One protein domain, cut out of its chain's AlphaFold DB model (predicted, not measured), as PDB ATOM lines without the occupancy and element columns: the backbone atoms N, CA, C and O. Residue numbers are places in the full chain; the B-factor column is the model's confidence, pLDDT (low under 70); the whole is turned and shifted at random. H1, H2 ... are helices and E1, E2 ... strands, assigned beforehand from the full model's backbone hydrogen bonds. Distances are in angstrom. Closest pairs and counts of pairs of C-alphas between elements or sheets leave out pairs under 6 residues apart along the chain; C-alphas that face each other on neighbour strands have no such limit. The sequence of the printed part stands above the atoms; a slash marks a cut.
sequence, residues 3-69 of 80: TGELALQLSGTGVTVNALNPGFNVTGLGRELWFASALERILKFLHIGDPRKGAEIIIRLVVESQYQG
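AT A GLANCE: This is residues 3 to 69 of the 80 residues of an uncharacterized protein of Desulfosporosinus lacus DSM 15449 (UniProt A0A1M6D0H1). A long, thin open hairpin-like loop of chain: H3 runs along one long side, the stretch with the short strand E1 runs along the other, H2 stands crosswise at one end, and H1 folds back over the E1 side near the other end. The printed part has 67 residues, in the order H1, E1, H2, H3, with no paired strands; it is mostly helix, though under half of the residues are in named elements. It is only just extended, close to loose, with a radius of gyration of the C-alphas of 16.7 A, a rod spanning 49 by 24 by 11 A.

IN THESE COORDINATES: H3, residues 51 to 63, is 18.4 A long and ends at C-alpha 63 (33.891, -51.641, 13.302). E1 is residues 19 to 21. H2, residues 36 to 45, is 14.1 A long. H1, residues 3 to 9, begins at C-alpha 3 (49.777, -41.528, 8.591).

HOW THE PARTS SIT: The closest C-alphas of H3 and E1, Ile 58 and Leu 20, are 7.7 A apart. E1 pairs with no named strand. The closest C-alphas of E1 and H1, Ala 19 and Thr 3, are 6.1 A apart. H2 is apart from H3, from E1 and from H1; H1 and H3 are apart. In H1 and H2 every O i to N i+4 pair is within hydrogen-bond range, in H3 7 of 9.

THE WHOLE: The C-alphas farthest apart, Gly 12 and Ala 38, are 49.2 A apart. The link from E1 to H2 is long, and the printed part has no cut. No printed residue is under 70 in pLDDT.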
ATOM      1  N   THR A   3      50.836 -40.551   8.881       97.81
ATOM      2  CA  THR A   3      49.777 -41.528   8.591       97.81
ATOM      3  C   THR A   3      49.598 -41.825   7.100       97.81
ATOM      4  O   THR A   3      49.474 -42.987   6.737       97.81
ATOM      5  N   GLY A   4      49.603 -40.802   6.239       97.31
ATOM      6  CA  GLY A   4      49.399 -40.995   4.797       97.31
ATOM      7  C   GLY A   4      50.559 -41.745   4.141       97.31
ATOM      8  O   GLY A   4      50.340 -42.639   3.336       97.31
ATOM      9  N   GLU A   5      51.793 -41.439   4.546       98.06
ATOM     10  CA  GLU A   5      52.975 -42.176   4.082       98.06
ATOM     11  C   GLU A   5      52.961 -43.623   4.591       98.06
ATOM     12  O   GLU A   5      53.194 -44.556   3.827       98.06
ATOM     13  N   LEU A   6      52.609 -43.836   5.863       98.38
ATOM     14  CA  LEU A   6      52.499 -45.179   6.428       98.38
ATOM     15  C   LEU A   6      51.419 -46.017   5.716       98.38
ATOM     16  O   LEU A   6      51.619 -47.210   5.497       98.38
ATOM     17  N   ALA A   7      50.310 -45.397   5.301       98.25
ATOM     18  CA  ALA A   7      49.282 -46.053   4.497       98.25
ATOM     19  C   ALA A   7      49.810 -46.508   3.123       98.25
ATOM     20  O   ALA A   7      49.492 -47.614   2.689       98.25
ATOM     21  N   LEU A   8      50.648 -45.698   2.460       97.69
ATOM     22  CA  LEU A   8      51.290 -46.076   1.196       97.69
ATOM     23  C   LEU A   8      52.281 -47.229   1.385       97.69
ATOM     24  O   LEU A   8      52.251 -48.191   0.619       97.69
ATOM     25  N   GLN A   9      53.116 -47.167   2.425       98.38
ATOM     26  CA  GLN A   9      54.109 -48.206   2.721       98.38
ATOM     27  C   GLN A   9      53.479 -49.563   3.063       98.38
ATOM     28  O   GLN A   9      54.069 -50.601   2.771       98.38
ATOM     29  N   LEU A  10      52.283 -49.568   3.660       98.19
ATOM     30  CA  LEU A  10      51.549 -50.782   4.030       98.19
ATOM     31  C   LEU A  10      50.497 -51.205   2.992       98.19
ATOM     32  O   LEU A  10      49.725 -52.139   3.237       98.19
ATOM     33  N   SER A  11      50.471 -50.569   1.820       96.94
ATOM     34  CA  SER A  11      49.553 -50.932   0.742       96.94
ATOM     35  C   SER A  11      49.712 -52.404   0.338       96.94
ATOM     36  O   SER A  11      50.820 -52.915   0.187       96.94
ATOM     37  N   GLY A  12      48.588 -53.112   0.194       96.00
ATOM     38  CA  GLY A  12      48.559 -54.537  -0.160       96.00
ATOM     39  C   GLY A  12      48.834 -55.517   0.990       96.00
ATOM     40  O   GLY A  12      48.721 -56.721   0.787       96.00
ATOM     41  N   THR A  13      49.137 -55.038   2.203       97.38
ATOM     42  CA  THR A  13      49.377 -55.908   3.377       97.38
ATOM     43  C   THR A  13      48.102 -56.301   4.131       97.38
ATOM     44  O   THR A  13      48.139 -57.160   5.008       97.38
ATOM     45  N   GLY A  14      46.975 -55.655   3.817       95.62
ATOM     46  CA  GLY A  14      45.730 -55.769   4.582       95.62
ATOM     47  C   GLY A  14      45.688 -54.905   5.849       95.62
ATOM     48  O   GLY A  14      44.699 -54.956   6.574       95.62
ATOM     49  N   VAL A  15      46.725 -54.102   6.120       96.81
ATOM     50  CA  VAL A  15      46.739 -53.146   7.234       96.81
ATOM     51  C   VAL A  15      46.155 -51.801   6.795       96.81
ATOM     52  O   VAL A  15      46.623 -51.186   5.838       96.81
ATOM     53  N   THR A  16      45.162 -51.323   7.542       97.31
ATOM     54  CA  THR A  16      44.552 -49.998   7.376       97.31
ATOM     55  C   THR A  16      45.182 -48.987   8.330       97.31
ATOM     56  O   THR A  16      45.361 -49.273   9.514       97.31
ATOM     57  N   VAL A  17      45.475 -47.782   7.834       97.56
ATOM     58  CA  VAL A  17      46.080 -46.703   8.623       97.56
ATOM     59  C   VAL A  17      45.354 -45.390   8.351       97.56
ATOM     60  O   VAL A  17      45.464 -44.846   7.261       97.56
ATOM     61  N   ASN A  18      44.662 -44.843   9.350       96.69
ATOM     62  CA  ASN A  18      43.980 -43.549   9.255       96.69
ATOM     63  C   ASN A  18      44.372 -42.639  10.420       96.69
ATOM     64  O   ASN A  18      44.802 -43.095  11.481       96.69
ATOM     65  N   ALA A  19      44.235 -41.335  10.214       96.69
ATOM     66  CA  ALA A  19      44.379 -40.328  11.249       96.69
ATOM     67  C   ALA A  19      42.989 -39.868  11.676       96.69
ATOM     68  O   ALA A  19      42.059 -39.822  10.873       96.69
ATOM     69  N   LEU A  20      42.841 -39.487  12.939       95.94
ATOM     70  CA  LEU A  20      41.598 -38.891  13.397       95.94
ATOM     71  C   LEU A  20      41.844 -37.827  14.457       95.94
ATOM     72  O   LEU A  20      42.818 -37.878  15.208       95.94
ATOM     73  N   ASN A  21      40.915 -36.886  14.540       95.69
ATOM     74  CA  ASN A  21      40.772 -35.975  15.658       95.69
ATOM     75  C   ASN A  21      39.496 -36.337  16.438       95.69
ATOM     76  O   ASN A  21      38.395 -36.114  15.928       95.69
ATOM     77  N   PRO A  22      39.616 -36.852  17.676       94.38
ATOM     78  CA  PRO A  22      38.471 -37.295  18.472       94.38
ATOM     79  C   PRO A  22      37.693 -36.115  19.080       94.38
ATOM     80  O   PRO A  22      36.838 -36.307  19.943       94.38
ATOM     81  N   GLY A  23      38.011 -34.884  18.678       93.44
ATOM     82  CA  GLY A  23      37.457 -33.668  19.242       93.44
ATOM     83  C   GLY A  23      38.079 -33.312  20.589       93.44
ATOM     84  O   GLY A  23      39.052 -33.909  21.060       93.44
ATOM     85  N   PHE A  24      37.505 -32.291  21.212       93.00
ATOM     86  CA  PHE A  24      37.896 -31.855  22.543       93.00
ATOM     87  C   PHE A  24      37.274 -32.781  23.590       93.00
ATOM     88  O   PHE A  24      36.058 -32.921  23.606       93.00
ATOM     89  N   ASN A  25      38.085 -33.388  24.461       94.00
ATOM     90  CA  ASN A  25      37.628 -34.343  25.475       94.00
ATOM     91  C   ASN A  25      38.232 -34.021  26.848       94.00
ATOM     92  O   ASN A  25      39.427 -33.755  26.969       94.00
ATOM     93  N   VAL A  26      37.416 -34.091  27.899       93.12
ATOM     94  CA  VAL A  26      37.826 -33.854  29.286       93.12
ATOM     95  C   VAL A  26      38.372 -35.153  29.886       93.12
ATOM     96  O   VAL A  26      37.638 -35.944  30.473       93.12
ATOM     97  N   THR A  27      39.678 -35.379  29.724       90.75
ATOM     98  CA  THR A  27      40.381 -36.604  30.164       90.75
ATOM     99  C   THR A  27      41.524 -36.345  31.154       90.75
ATOM    100  O   THR A  27      42.310 -37.242  31.445       90.75
ATOM    101  N   GLY A  28      41.641 -35.119  31.676       90.75
ATOM    102  CA  GLY A  28      42.739 -34.717  32.566       90.75
ATOM    103  C   GLY A  28      44.009 -34.257  31.836       90.75
ATOM    104  O   GLY A  28      45.071 -34.125  32.450       90.75
ATOM    105  N   LEU A  29      43.927 -33.994  30.528       90.19
ATOM    106  CA  LEU A  29      44.969 -33.262  29.806       90.19
ATOM    107  C   LEU A  29      45.081 -31.839  30.366       90.19
ATOM    108  O   LEU A  29      44.079 -31.148  30.527       90.19
ATOM    109  N   GLY A  30      46.305 -31.405  30.679       90.06
ATOM    110  CA  GLY A  30      46.543 -30.106  31.313       90.06
ATOM    111  C   GLY A  30      46.313 -30.086  32.826       90.06
ATOM    112  O   GLY A  30      46.281 -29.005  33.404       90.06
ATOM    113  N   ARG A  31      46.207 -31.252  33.486       93.94
ATOM    114  CA  ARG A  31      46.120 -31.371  34.960       93.94
ATOM    115  C   ARG A  31      47.248 -30.665  35.723       93.94
ATOM    116  O   ARG A  31      47.092 -30.367  36.898       93.94
ATOM    117  N   GLU A  32      48.364 -30.393  35.050       95.06
ATOM    118  CA  GLU A  32      49.524 -29.689  35.607       95.06
ATOM    119  C   GLU A  32      49.249 -28.185  35.826       95.06
ATOM    120  O   GLU A  32      50.001 -27.500  36.516       95.06
ATOM    121  N   LEU A  33      48.179 -27.646  35.229       94.69
ATOM    122  CA  LEU A  33      47.768 -26.257  35.409       94.69
ATOM    123  C   LEU A  33      47.149 -26.064  36.797       94.69
ATOM    124  O   LEU A  33      46.259 -26.806  37.206       94.69
ATOM    125  N   TRP A  34      47.540 -24.990  37.484       96.38
ATOM    126  CA  TRP A  34      47.069 -24.672  38.840       96.38
ATOM    127  C   TRP A  34      45.540 -24.516  38.966       96.38
ATOM    128  O   TRP A  34      44.996 -24.653  40.058       96.38
ATOM    129  N   PHE A  35      44.833 -24.266  37.859       95.62
ATOM    130  CA  PHE A  35      43.373 -24.130  37.796       95.62
ATOM    131  C   PHE A  35      42.656 -25.315  37.116       95.62
ATOM    132  O   PHE A  35      41.449 -25.235  36.872       95.62
ATOM    133  N   ALA A  36      43.356 -26.416  36.809       95.25
ATOM    134  CA  ALA A  36      42.812 -27.532  36.028       95.25
ATOM    135  C   ALA A  36      41.535 -28.132  36.635       95.25
ATOM    136  O   ALA A  36      40.548 -28.311  35.925       95.25
ATOM    137  N   SER A  37      41.503 -28.360  37.950       94.56
ATOM    138  CA  SER A  37      40.338 -28.940  38.635       94.56
ATOM    139  C   SER A  37      39.085 -28.062  38.529       94.56
ATOM    140  O   SER A  37      37.970 -28.568  38.396       94.56
ATOM    141  N   ALA A  38      39.254 -26.736  38.577       96.50
ATOM    142  CA  ALA A  38      38.148 -25.794  38.426       96.50
ATOM    143  C   ALA A  38      37.645 -25.771  36.976       96.50
ATOM    144  O   ALA A  38      36.439 -25.865  36.742       96.50
ATOM    145  N   LEU A  39      38.567 -25.718  36.009       95.50
ATOM    146  CA  LEU A  39      38.244 -25.771  34.586       95.50
ATOM    147  C   LEU A  39      37.512 -27.070  34.223       95.50
ATOM    148  O   LEU A  39      36.477 -27.029  33.564       95.50
ATOM    149  N   GLU A  40      38.000 -28.211  34.705       94.75
ATOM    150  CA  GLU A  40      37.390 -29.521  34.487       94.75
ATOM    151  C   GLU A  40      35.940 -29.557  34.985       94.75
ATOM    152  O   GLU A  40      35.045 -30.023  34.277       94.75
ATOM    153  N   ARG A  41      35.686 -29.016  36.184       95.19
ATOM    154  CA  ARG A  41      34.339 -28.947  36.760       95.19
ATOM    155  C   ARG A  41      33.403 -28.071  35.928       95.19
ATOM    156  O   ARG A  41      32.250 -28.452  35.737       95.19
ATOM    157  N   ILE A  42      33.891 -26.939  35.417       96.56
ATOM    158  CA  ILE A  42      33.123 -26.041  34.540       96.56
ATOM    159  C   ILE A  42      32.777 -26.743  33.224       96.56
ATOM    160  O   ILE A  42      31.614 -26.758  32.828       96.56
ATOM    161  N   LEU A  43      33.757 -27.370  32.567       95.62
ATOM    162  CA  LEU A  43      33.546 -28.066  31.295       95.62
ATOM    163  C   LEU A  43      32.546 -29.217  31.440       95.62
ATOM    164  O   LEU A  43      31.616 -29.327  30.641       95.62
ATOM    165  N   LYS A  44      32.679 -30.017  32.507       92.75
ATOM    166  CA  LYS A  44      31.732 -31.094  32.828       92.75
ATOM    167  C   LYS A  44      30.324 -30.565  33.090       92.75
ATOM    168  O   LYS A  44      29.368 -31.132  32.575       92.75
ATOM    169  N   PHE A  45      30.189 -29.475  33.848       95.44
ATOM    170  CA  PHE A  45      28.892 -28.849  34.116       95.44
ATOM    171  C   PHE A  45      28.207 -28.352  32.832       95.44
ATOM    172  O   PHE A  45      27.001 -28.521  32.665       95.44
ATOM    173  N   LEU A  46      28.980 -27.798  31.895       95.81
ATOM    174  CA  LEU A  46      28.487 -27.346  30.591       95.81
ATOM    175  C   LEU A  46      28.308 -28.482  29.565       95.81
ATOM    176  O   LEU A  46      27.942 -28.204  28.427       95.81
ATOM    177  N   HIS A  47      28.546 -29.744  29.940       91.94
ATOM    178  CA  HIS A  47      28.525 -30.905  29.036       91.94
ATOM    179  C   HIS A  47      29.470 -30.763  27.825       91.94
ATOM    180  O   HIS A  47      29.214 -31.299  26.745       91.94
ATOM    181  N   ILE A  48      30.581 -30.042  28.000       92.44
ATOM    182  CA  ILE A  48      31.600 -29.842  26.969       92.44
ATOM    183  C   ILE A  48      32.682 -30.908  27.120       92.44
ATOM    184  O   ILE A  48      33.259 -31.089  28.191       92.44
ATOM    185  N   GLY A  49      32.986 -31.571  26.006       91.81
ATOM    186  CA  GLY A  49      34.080 -32.526  25.884       91.81
ATOM    187  C   GLY A  49      33.836 -33.873  26.551       91.81
ATOM    188  O   GLY A  49      34.687 -34.351  27.298       91.81
ATOM    189  N   ASP A  50      32.686 -34.486  26.273       92.25
ATOM    190  CA  ASP A  50      32.384 -35.860  26.678       92.25
ATOM    191  C   ASP A  50      33.336 -36.865  25.989       92.25
ATOM    192  O   ASP A  50      33.209 -37.076  24.778       92.25
ATOM    193  N   PRO A  51      34.227 -37.549  26.740       92.88
ATOM    194  CA  PRO A  51      35.162 -38.526  26.184       92.88
ATOM    195  C   PRO A  51      34.491 -39.683  25.441       92.88
ATOM    196  O   PRO A  51      35.128 -40.316  24.600       92.88
ATOM    197  N   ARG A  52      33.214 -39.970  25.727       92.81
ATOM    198  CA  ARG A  52      32.462 -41.022  25.034       92.81
ATOM    199  C   ARG A  52      32.298 -40.709  23.552       92.81
ATOM    200  O   ARG A  52      32.480 -41.607  22.743       92.81
ATOM    201  N   LYS A  53      32.053 -39.443  23.194       91.38
ATOM    202  CA  LYS A  53      31.955 -39.008  21.790       91.38
ATOM    203  C   LYS A  53      33.290 -39.154  21.062       91.38
ATOM    204  O   LYS A  53      33.332 -39.608  19.924       91.38
ATOM    205  N   GLY A  54      34.390 -38.813  21.735       93.06
ATOM    206  CA  GLY A  54      35.729 -39.014  21.187       93.06
ATOM    207  C   GLY A  54      36.088 -40.489  20.994       93.06
ATOM    208  O   GLY A  54      36.737 -40.835  20.011       93.06
ATOM    209  N   ALA A  55      35.648 -41.367  21.898       94.50
ATOM    210  CA  ALA A  55      35.838 -42.810  21.765       94.50
ATOM    211  C   ALA A  55      34.950 -43.426  20.672       94.50
ATOM    212  O   ALA A  55      35.385 -44.341  19.977       94.50
ATOM    213  N   GLU A  56      33.729 -42.919  20.503       94.88
ATOM    214  CA  GLU A  56      32.764 -43.418  19.525       94.88
ATOM    215  C   GLU A  56      33.334 -43.394  18.105       94.88
ATOM    216  O   GLU A  56      33.357 -44.435  17.458       94.88
ATOM    217  N   ILE A  57      33.894 -42.270  17.645       95.06
ATOM    218  CA  ILE A  57      34.498 -42.200  16.302       95.06
ATOM    219  C   ILE A  57      35.669 -43.179  16.127       95.06
ATOM    220  O   ILE A  57      35.798 -43.790  15.071       95.06
ATOM    221  N   ILE A  58      36.490 -43.391  17.161       95.06
ATOM    222  CA  ILE A  58      37.590 -44.369  17.106       95.06
ATOM    223  C   ILE A  58      37.023 -45.770  16.871       95.06
ATOM    224  O   ILE A  58      37.521 -46.502  16.022       95.06
ATOM    225  N   ILE A  59      35.968 -46.133  17.605       96.00
ATOM    226  CA  ILE A  59      35.308 -47.433  17.465       96.00
ATOM    227  C   ILE A  59      34.664 -47.550  16.083       96.00
ATOM    228  O   ILE A  59      34.881 -48.556  15.413       96.00
ATOM    229  N   ARG A  60      33.929 -46.528  15.628       95.00
ATOM    230  CA  ARG A  60      33.246 -46.521  14.325       95.00
ATOM    231  C   ARG A  60      34.217 -46.782  13.174       95.00
ATOM    232  O   ARG A  60      33.953 -47.676  12.377       95.00
ATOM    233  N   LEU A  61      35.379 -46.120  13.162       95.69
ATOM    234  CA  LEU A  61      36.430 -46.344  12.156       95.69
ATOM    235  C   LEU A  61      36.983 -47.777  12.132       95.69
ATOM    236  O   LEU A  61      37.534 -48.198  11.119       95.69
ATOM    237  N   VAL A  62      36.863 -48.515  13.237       94.69
ATOM    238  CA  VAL A  62      37.324 -49.905  13.339       94.69
ATOM    239  C   VAL A  62      36.221 -50.897  12.964       94.69
ATOM    240  O   VAL A  62      36.515 -51.922  12.353       94.69
ATOM    241  N   VAL A  63      34.968 -50.632  13.349       96.56
ATOM    242  CA  VAL A  63      33.891 -51.641  13.302       96.56
ATOM    243  C   VAL A  63      32.876 -51.436  12.182       96.56
ATOM    244  O   VAL A  63      32.233 -52.403  11.774       96.56
ATOM    245  N   GLU A  64      32.686 -50.210  11.688       96.62
ATOM    246  CA  GLU A  64      31.658 -49.937  10.684       96.62
ATOM    247  C   GLU A  64      32.134 -50.304   9.275       96.62
ATOM    248  O   GLU A  64      33.249 -49.988   8.858       96.62
ATOM    249  N   SER A  65      31.248 -50.939   8.504       96.75
ATOM    250  CA  SER A  65      31.546 -51.421   7.151       96.75
ATOM    251  C   SER A  65      31.959 -50.312   6.184       96.75
ATOM    252  O   SER A  65      32.747 -50.563   5.277       96.75
ATOM    253  N   GLN A  66      31.480 -49.082   6.387       95.44
ATOM    254  CA  GLN A  66      31.805 -47.941   5.529       95.44
ATOM    255  C   GLN A  66      33.291 -47.541   5.553       95.44
ATOM    256  O   GLN A  66      33.752 -46.902   4.614       95.44
ATOM    257  N   TYR A  67      34.045 -47.939   6.586       95.38
ATOM    258  CA  TYR A  67      35.485 -47.667   6.689       95.38
ATOM    259  C   TYR A  67      36.355 -48.861   6.287       95.38
ATOM    260  O   TYR A  67      37.583 -48.774   6.315       95.38
ATOM    261  N   GLN A  68      35.751 -49.986   5.891       94.88
ATOM    262  CA  GLN A  68      36.514 -51.151   5.453       94.88
ATOM    263  C   GLN A  68      37.317 -50.828   4.192       94.88
ATOM    264  O   GLN A  68      36.778 -50.376   3.185       94.88
ATOM    265  N   GLY A  69      38.629 -51.066   4.255       93.81
ATOM    266  CA  GLY A  69      39.555 -50.782   3.157       93.81
ATOM    267  C   GLY A  69      39.914 -49.302   2.984       93.81
ATOM    268  O   GLY A  69      40.795 -48.996   2.184       93.81
TER     269      GLY A  69